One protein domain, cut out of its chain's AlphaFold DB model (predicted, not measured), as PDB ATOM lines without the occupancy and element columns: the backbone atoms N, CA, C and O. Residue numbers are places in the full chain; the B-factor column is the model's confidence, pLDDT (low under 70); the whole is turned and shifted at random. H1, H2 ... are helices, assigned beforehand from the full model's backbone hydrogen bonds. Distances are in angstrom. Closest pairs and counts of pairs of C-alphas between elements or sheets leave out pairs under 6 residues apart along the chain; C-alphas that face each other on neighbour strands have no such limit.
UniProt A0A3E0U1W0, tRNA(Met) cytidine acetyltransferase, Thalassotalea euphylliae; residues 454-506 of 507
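AT A GLANCE: This is residues 454 to 506 of the 507 residues of the protein "tRNA(Met) cytidine acetyltransferase" of Thalassotalea euphylliae (UniProt A0A3E0U1W0). One helix, H3, makes a corner with short H2, and a wide open loop with H1 near its far tip sticks out from them as residues 457 to 474. The printed part has 53 residues, with three named helices in the order H1, H2, H3 and no named strand; it is all helix by class, though named elements hold 25 of the 53. It is loose, with a radius of gyration of the C-alphas of 13.4 A, and spans 38 by 25 by 16 A, only just elongated.

IN THESE COORDINATES: H3, residues 484 to 497, is 19.8 A long, from C-alpha 484 at (39.216, -18.357, -10.594) to C-alpha 497 at (26.637, -4.580, -17.366). H2 is residues 477 to 481, 6.1 A. H1 is residues 460 to 465, 8.7 A, beginning at (32.722, -12.851, -33.039).

HOW THE PARTS SIT: H3, with residues 486 to 487 alone, and H2 only just touch, only at the corner by their tight link, with 3 pairs of C-alphas within 8 A; the closest C-alphas, of Leu 480 and Leu 487, are 5.1 A apart. H1 is apart from both. In H1, H2 and H3 every O i to N i+4 pair is within hydrogen-bond range.

THE WHOLE: The C-alphas of Glu 465 and Ser 504, the two farthest apart, are 38.3 A apart. The link from H1 to H2 is long, and the printed part has no cut. Mean pLDDT of the printed part is 73.0; residues 495 to 506 are among the 20 under 70.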
ATOM      1  N   SER A 454      38.593  -8.035 -16.552       68.81
ATOM      2  CA  SER A 454      38.402  -7.673 -17.948       68.81
ATOM      3  C   SER A 454      38.010  -8.912 -18.738       68.81
ATOM      4  O   SER A 454      38.391 -10.033 -18.405       68.81
ATOM      5  N   LEU A 455      37.182  -8.700 -19.756       71.50
ATOM      6  CA  LEU A 455      36.814  -9.751 -20.690       71.50
ATOM      7  C   LEU A 455      37.911  -9.860 -21.741       71.50
ATOM      8  O   LEU A 455      38.379  -8.838 -22.246       71.50
ATOM      9  N   GLY A 456      38.301 -11.091 -22.065       67.75
ATOM     10  CA  GLY A 456      39.155 -11.348 -23.217       67.75
ATOM     11  C   GLY A 456      38.468 -10.939 -24.522       67.75
ATOM     12  O   GLY A 456      37.238 -10.864 -24.604       67.75
ATOM     13  N   GLU A 457      39.269 -10.683 -25.553       67.06
ATOM     14  CA  GLU A 457      38.743 -10.462 -26.897       67.06
ATOM     15  C   GLU A 457      38.181 -11.778 -27.446       67.06
ATOM     16  O   GLU A 457      38.857 -12.805 -27.468       67.06
ATOM     17  N   LEU A 458      36.920 -11.743 -27.875       70.44
ATOM     18  CA  LEU A 458      36.262 -12.862 -28.542       70.44
ATOM     19  C   LEU A 458      36.211 -12.588 -30.042       70.44
ATOM     20  O   LEU A 458      35.735 -11.534 -30.469       70.44
ATOM     21  N   ASP A 459      36.630 -13.566 -30.845       73.88
ATOM     22  CA  ASP A 459      36.410 -13.531 -32.288       73.88
ATOM     23  C   ASP A 459      34.940 -13.843 -32.594       73.88
ATOM     24  O   ASP A 459      34.500 -14.991 -32.692       73.88
ATOM     25  N   VAL A 460      34.155 -12.777 -32.740       71.25
ATOM     26  CA  VAL A 460      32.722 -12.851 -33.039       71.25
ATOM     27  C   VAL A 460      32.454 -13.533 -34.387       71.25
ATOM     28  O   VAL A 460      31.379 -14.109 -34.563       71.25
ATOM     29  N   CYS A 461      33.389 -13.479 -35.340       66.62
ATOM     30  CA  CYS A 461      33.213 -14.101 -36.653       66.62
ATOM     31  C   CYS A 461      33.312 -15.623 -36.535       66.62
ATOM     32  O   CYS A 461      32.389 -16.319 -36.959       66.62
ATOM     33  N   ALA A 462      34.337 -16.120 -35.839       70.75
ATOM     34  CA  ALA A 462      34.499 -17.547 -35.564       70.75
ATOM     35  C   ALA A 462      33.292 -18.140 -34.807       70.75
ATOM     36  O   ALA A 462      32.816 -19.227 -35.133       70.75
ATOM     37  N   VAL A 463      32.740 -17.398 -33.837       68.06
ATOM     38  CA  VAL A 463      31.560 -17.832 -33.064       68.06
ATOM     39  C   VAL A 463      30.287 -17.869 -33.918       68.06
ATOM     40  O   VAL A 463      29.456 -18.762 -33.757       68.06
ATOM     41  N   LYS A 464      30.109 -16.916 -34.845       67.12
ATOM     42  CA  LYS A 464      28.943 -16.889 -35.746       67.12
ATOM     43  C   LYS A 464      28.979 -18.007 -36.784       67.12
ATOM     44  O   LYS A 464      27.928 -18.558 -37.099       67.12
ATOM     45  N   GLU A 465      30.161 -18.341 -37.296       67.62
ATOM     46  CA  GLU A 465      30.346 -19.392 -38.304       67.62
ATOM     47  C   GLU A 465      30.079 -20.800 -37.755       67.62
ATOM     48  O   GLU A 465      29.588 -21.658 -38.485       67.62
ATOM     49  N   GLN A 466      30.332 -21.033 -36.464       71.00
ATOM     50  CA  GLN A 466      30.124 -22.336 -35.817       71.00
ATOM     51  C   GLN A 466      28.672 -22.610 -35.391       71.00
ATOM     52  O   GLN A 466      28.366 -23.720 -34.961       71.00
ATOM     53  N   GLY A 467      27.766 -21.636 -35.538       69.31
ATOM     54  CA  GLY A 467      26.396 -21.734 -35.036       69.31
ATOM     55  C   GLY A 467      26.355 -21.590 -33.514       69.31
ATOM     56  O   GLY A 467      26.578 -22.537 -32.768       69.31
ATOM     57  N   PHE A 468      26.046 -20.386 -33.033       72.56
ATOM     58  CA  PHE A 468      25.968 -20.113 -31.599       72.56
ATOM     59  C   PHE A 468      24.598 -20.511 -31.034       72.56
ATOM     60  O   PHE A 468      23.608 -19.806 -31.239       72.56
ATOM     61  N   ALA A 469      24.546 -21.623 -30.303       80.56
ATOM     62  CA  ALA A 469      23.408 -21.998 -29.467       80.56
ATOM     63  C   ALA A 469      23.792 -21.785 -27.990       80.56
ATOM     64  O   ALA A 469      24.586 -22.563 -27.465       80.56
ATOM     65  N   PRO A 470      23.303 -20.723 -27.318       81.19
ATOM     66  CA  PRO A 470      23.655 -20.484 -25.926       81.19
ATOM     67  C   PRO A 470      23.040 -21.560 -25.026       81.19
ATOM     68  O   PRO A 470      21.823 -21.752 -25.018       81.19
ATOM     69  N   GLU A 471      23.879 -22.219 -24.234       84.88
ATOM     70  CA  GLU A 471      23.440 -23.058 -23.124       84.88
ATOM     71  C   GLU A 471      23.433 -22.240 -21.832       84.88
ATOM     72  O   GLU A 471      24.377 -21.507 -21.527       84.88
ATOM     73  N   TYR A 472      22.356 -22.366 -21.062       86.69
ATOM     74  CA  TYR A 472      22.235 -21.715 -19.765       86.69
ATOM     75  C   TYR A 472      22.660 -22.692 -18.678       86.69
ATOM     76  O   TYR A 472      22.079 -23.768 -18.538       86.69
ATOM     77  N   ARG A 473      23.657 -22.300 -17.885       87.50
ATOM     78  CA  ARG A 473      24.129 -23.062 -16.731       87.50
ATOM     79  C   ARG A 473      24.055 -22.202 -15.479       87.50
ATOM     80  O   ARG A 473      24.437 -21.034 -15.500       87.50
ATOM     81  N   TYR A 474      23.552 -22.795 -14.404       88.56
ATOM     82  CA  TYR A 474      23.600 -22.212 -13.071       88.56
ATOM     83  C   TYR A 474      24.926 -22.585 -12.403       88.56
ATOM     84  O   TYR A 474      25.366 -23.727 -12.544       88.56
ATOM     85  N   PHE A 475      25.535 -21.630 -11.701       84.88
ATOM     86  CA  PHE A 475      26.742 -21.838 -10.905       84.88
ATOM     87  C   PHE A 475      26.477 -21.420  -9.459       84.88
ATOM     88  O   PHE A 475      25.868 -20.372  -9.228       84.88
ATOM     89  N   THR A 476      26.926 -22.222  -8.496       84.44
ATOM     90  CA  THR A 476      26.923 -21.830  -7.078       84.44
ATOM     91  C   THR A 476      28.131 -20.944  -6.750       84.44
ATOM     92  O   THR A 476      29.099 -20.886  -7.510       84.44
ATOM     93  N   GLY A 477      28.094 -20.254  -5.602       79.31
ATOM     94  CA  GLY A 477      29.239 -19.478  -5.110       79.31
ATOM     95  C   GLY A 477      30.498 -20.336  -4.944       79.31
ATOM     96  O   GLY A 477      31.569 -19.938  -5.391       79.31
ATOM     97  N   ASP A 478      30.347 -21.550  -4.415       79.25
ATOM     98  CA  ASP A 478      31.464 -22.476  -4.188       79.25
ATOM     99  C   ASP A 478      32.077 -22.979  -5.507       79.25
ATOM    100  O   ASP A 478      33.297 -23.071  -5.637       79.25
ATOM    101  N   GLU A 479      31.251 -23.253  -6.525       83.44
ATOM    102  CA  GLU A 479      31.734 -23.633  -7.861       83.44
ATOM    103  C   GLU A 479      32.540 -22.505  -8.520       83.44
ATOM    104  O   GLU A 479      33.534 -22.767  -9.202       83.44
ATOM    105  N   LEU A 480      32.128 -21.248  -8.315       84.06
ATOM    106  CA  LEU A 480      32.869 -20.082  -8.796       84.06
ATOM    107  C   LEU A 480      34.161 -19.867  -7.998       84.06
ATOM    108  O   LEU A 480      35.199 -19.604  -8.601       84.06
ATOM    109  N   ALA A 481      34.130 -20.029  -6.673       78.25
ATOM    110  CA  ALA A 481      35.308 -19.904  -5.810       78.25
ATOM    111  C   ALA A 481      36.405 -20.925  -6.165       78.25
ATOM    112  O   ALA A 481      37.593 -20.615  -6.098       78.25
ATOM    113  N   GLN A 482      36.016 -22.119  -6.622       81.81
ATOM    114  CA  GLN A 482      36.942 -23.159  -7.082       81.81
ATOM    115  C   GLN A 482      37.495 -22.920  -8.500       81.81
ATOM    116  O   GLN A 482      38.461 -23.574  -8.898       81.81
ATOM    117  N   ASN A 483      36.914 -21.998  -9.277       85.56
ATOM    118  CA  ASN A 483      37.335 -21.701 -10.645       85.56
ATOM    119  C   ASN A 483      37.577 -20.199 -10.848       85.56
ATOM    120  O   ASN A 483      36.726 -19.468 -11.360       85.56
ATOM    121  N   GLU A 484      38.795 -19.762 -10.523       83.19
ATOM    122  CA  GLU A 484      39.216 -18.357 -10.594       83.19
ATOM    123  C   GLU A 484      38.971 -17.723 -11.972       83.19
ATOM    124  O   GLU A 484      38.513 -16.587 -12.061       83.19
ATOM    125  N   GLN A 485      39.246 -18.441 -13.067       86.12
ATOM    126  CA  GLN A 485      39.049 -17.895 -14.416       86.12
ATOM    127  C   GLN A 485      37.569 -17.663 -14.722       86.12
ATOM    128  O   GLN A 485      37.204 -16.622 -15.274       86.12
ATOM    129  N   LEU A 486      36.710 -18.616 -14.353       86.81
ATOM    130  CA  LEU A 486      35.270 -18.475 -14.527       86.81
ATOM    131  C   LEU A 486      34.721 -17.340 -13.657       86.81
ATOM    132  O   LEU A 486      33.957 -16.521 -14.166       86.81
ATOM    133  N   LEU A 487      35.153 -17.247 -12.397       85.88
ATOM    134  CA  LEU A 487      34.790 -16.156 -11.493       85.88
ATOM    135  C   LEU A 487      35.184 -14.794 -12.075       85.88
ATOM    136  O   LEU A 487      34.342 -13.902 -12.157       85.88
ATOM    137  N   VAL A 488      36.426 -14.644 -12.552       84.12
ATOM    138  CA  VAL A 488      36.908 -13.411 -13.197       84.12
ATOM    139  C   VAL A 488      36.040 -13.050 -14.401       84.12
ATOM    140  O   VAL A 488      35.661 -11.889 -14.540       84.12
ATOM    141  N   HIS A 489      35.696 -14.009 -15.266       85.19
ATOM    142  CA  HIS A 489      34.870 -13.744 -16.445       85.19
ATOM    143  C   HIS A 489      33.428 -13.377 -16.084       85.19
ATOM    144  O   HIS A 489      32.920 -12.370 -16.576       85.19
ATOM    145  N   VAL A 490      32.774 -14.149 -15.213       84.62
ATOM    146  CA  VAL A 490      31.404 -13.871 -14.753       84.62
ATOM    147  C   VAL A 490      31.351 -12.498 -14.090       84.62
ATOM    148  O   VAL A 490      30.516 -11.665 -14.451       84.62
ATOM    149  N   PHE A 491      32.299 -12.210 -13.198       79.88
ATOM    150  CA  PHE A 491      32.399 -10.914 -12.544       79.88
ATOM    151  C   PHE A 491      32.691  -9.790 -13.544       79.88
ATOM    152  O   PHE A 491      32.035  -8.751 -13.510       79.88
ATOM    153  N   ALA A 492      33.595  -9.998 -14.505       77.75
ATOM    154  CA  ALA A 492      33.861  -9.026 -15.557       77.75
ATOM    155  C   ALA A 492      32.595  -8.701 -16.368       77.75
ATOM    156  O   ALA A 492      32.382  -7.527 -16.674       77.75
ATOM    157  N   ILE A 493      31.728  -9.681 -16.667       78.12
ATOM    158  CA  ILE A 493      30.431  -9.452 -17.330       78.12
ATOM    159  C   ILE A 493      29.506  -8.622 -16.435       78.12
ATOM    160  O   ILE A 493      28.997  -7.595 -16.888       78.12
ATOM    161  N   LEU A 494      29.319  -9.022 -15.173       75.38
ATOM    162  CA  LEU A 494      28.446  -8.328 -14.215       75.38
ATOM    163  C   LEU A 494      28.861  -6.861 -14.048       75.38
ATOM    164  O   LEU A 494      28.064  -5.940 -14.231       75.38
ATOM    165  N   VAL A 495      30.150  -6.639 -13.811       67.00
ATOM    166  CA  VAL A 495      30.757  -5.314 -13.661       67.00
ATOM    167  C   VAL A 495      30.660  -4.503 -14.961       67.00
ATOM    168  O   VAL A 495      30.569  -3.282 -14.929       67.00
ATOM    169  N   THR A 496      30.654  -5.146 -16.130       64.50
ATOM    170  CA  THR A 496      30.491  -4.443 -17.416       64.50
ATOM    171  C   THR A 496      29.031  -4.071 -17.702       64.50
ATOM    172  O   THR A 496      28.771  -3.046 -18.338       64.50
ATOM    173  N   ALA A 497      28.066  -4.857 -17.216       61.97
ATOM    174  CA  ALA A 497      26.637  -4.580 -17.366       61.97
ATOM    175  C   ALA A 497      26.134  -3.479 -16.409       61.97
ATOM    176  O   ALA A 497      25.219  -2.725 -16.762       61.97
ATOM    177  N   HIS A 498      26.739  -3.347 -15.224       58.50
ATOM    178  CA  HIS A 498      26.325  -2.385 -14.199       58.50
ATOM    179  C   HIS A 498      27.075  -1.043 -14.280       58.50
ATOM    180  O   HIS A 498      28.281  -0.970 -14.483       58.50
ATOM    181  N   TYR A 499      26.335   0.063 -14.118       48.53
ATOM    182  CA  TYR A 499      26.858   1.436 -14.238       48.53
ATOM    183  C   TYR A 499      27.779   1.858 -13.071       48.53
ATOM    184  O   TYR A 499      28.561   2.794 -13.225       48.53
ATOM    185  N   GLN A 500      27.691   1.183 -11.921       52.16
ATOM    186  CA  GLN A 500      28.542   1.377 -10.742       52.16
ATOM    187  C   GLN A 500      28.883   0.011 -10.154       52.16
ATOM    188  O   GLN A 500      27.979  -0.800  -9.950       52.16
ATOM    189  N   THR A 501      30.164  -0.231  -9.883       53.72
ATOM    190  CA  THR A 501      30.640  -1.567  -9.508       53.72
ATOM    191  C   THR A 501      31.357  -1.532  -8.173       53.72
ATOM    192  O   THR A 501      32.464  -1.013  -8.070       53.72
ATOM    193  N   LYS A 502      30.721  -2.053  -7.131       57.53
ATOM    194  CA  LYS A 502      31.314  -2.086  -5.792       57.53
ATOM    195  C   LYS A 502      32.055  -3.414  -5.589       57.53
ATOM    196  O   LYS A 502      31.518  -4.429  -6.024       57.53
ATOM    197  N   PRO A 503      33.239  -3.434  -4.946       53.12
ATOM    198  CA  PRO A 503      33.927  -4.675  -4.567       53.12
ATOM    199  C   PRO A 503      33.017  -5.711  -3.887       53.12
ATOM    200  O   PRO A 503      33.121  -6.897  -4.177       53.12
ATOM    201  N   SER A 504      32.060  -5.256  -3.077       54.25
ATOM    202  CA  SER A 504      31.003  -6.063  -2.444       54.25
ATOM    203  C   SER A 504      30.088  -6.846  -3.397       54.25
ATOM    204  O   SER A 504      29.310  -7.662  -2.929       54.25
ATOM    205  N   GLN A 505      30.142  -6.620  -4.713       50.88
ATOM    206  CA  GLN A 505      29.409  -7.426  -5.703       50.88
ATOM    207  C   GLN A 505      30.149  -8.718  -6.098       50.88
ATOM    208  O   GLN A 505      29.604  -9.505  -6.869       50.88
ATOM    209  N   ALA A 506      31.418  -8.877  -5.690       46.91
ATOM    210  CA  ALA A 506      32.245 -10.055  -5.991       46.91
ATOM    211  C   ALA A 506      32.037 -11.206  -4.995       46.91
ATOM    212  O   ALA A 506      32.374 -12.348  -5.305       46.91
TER     213      ALA A 506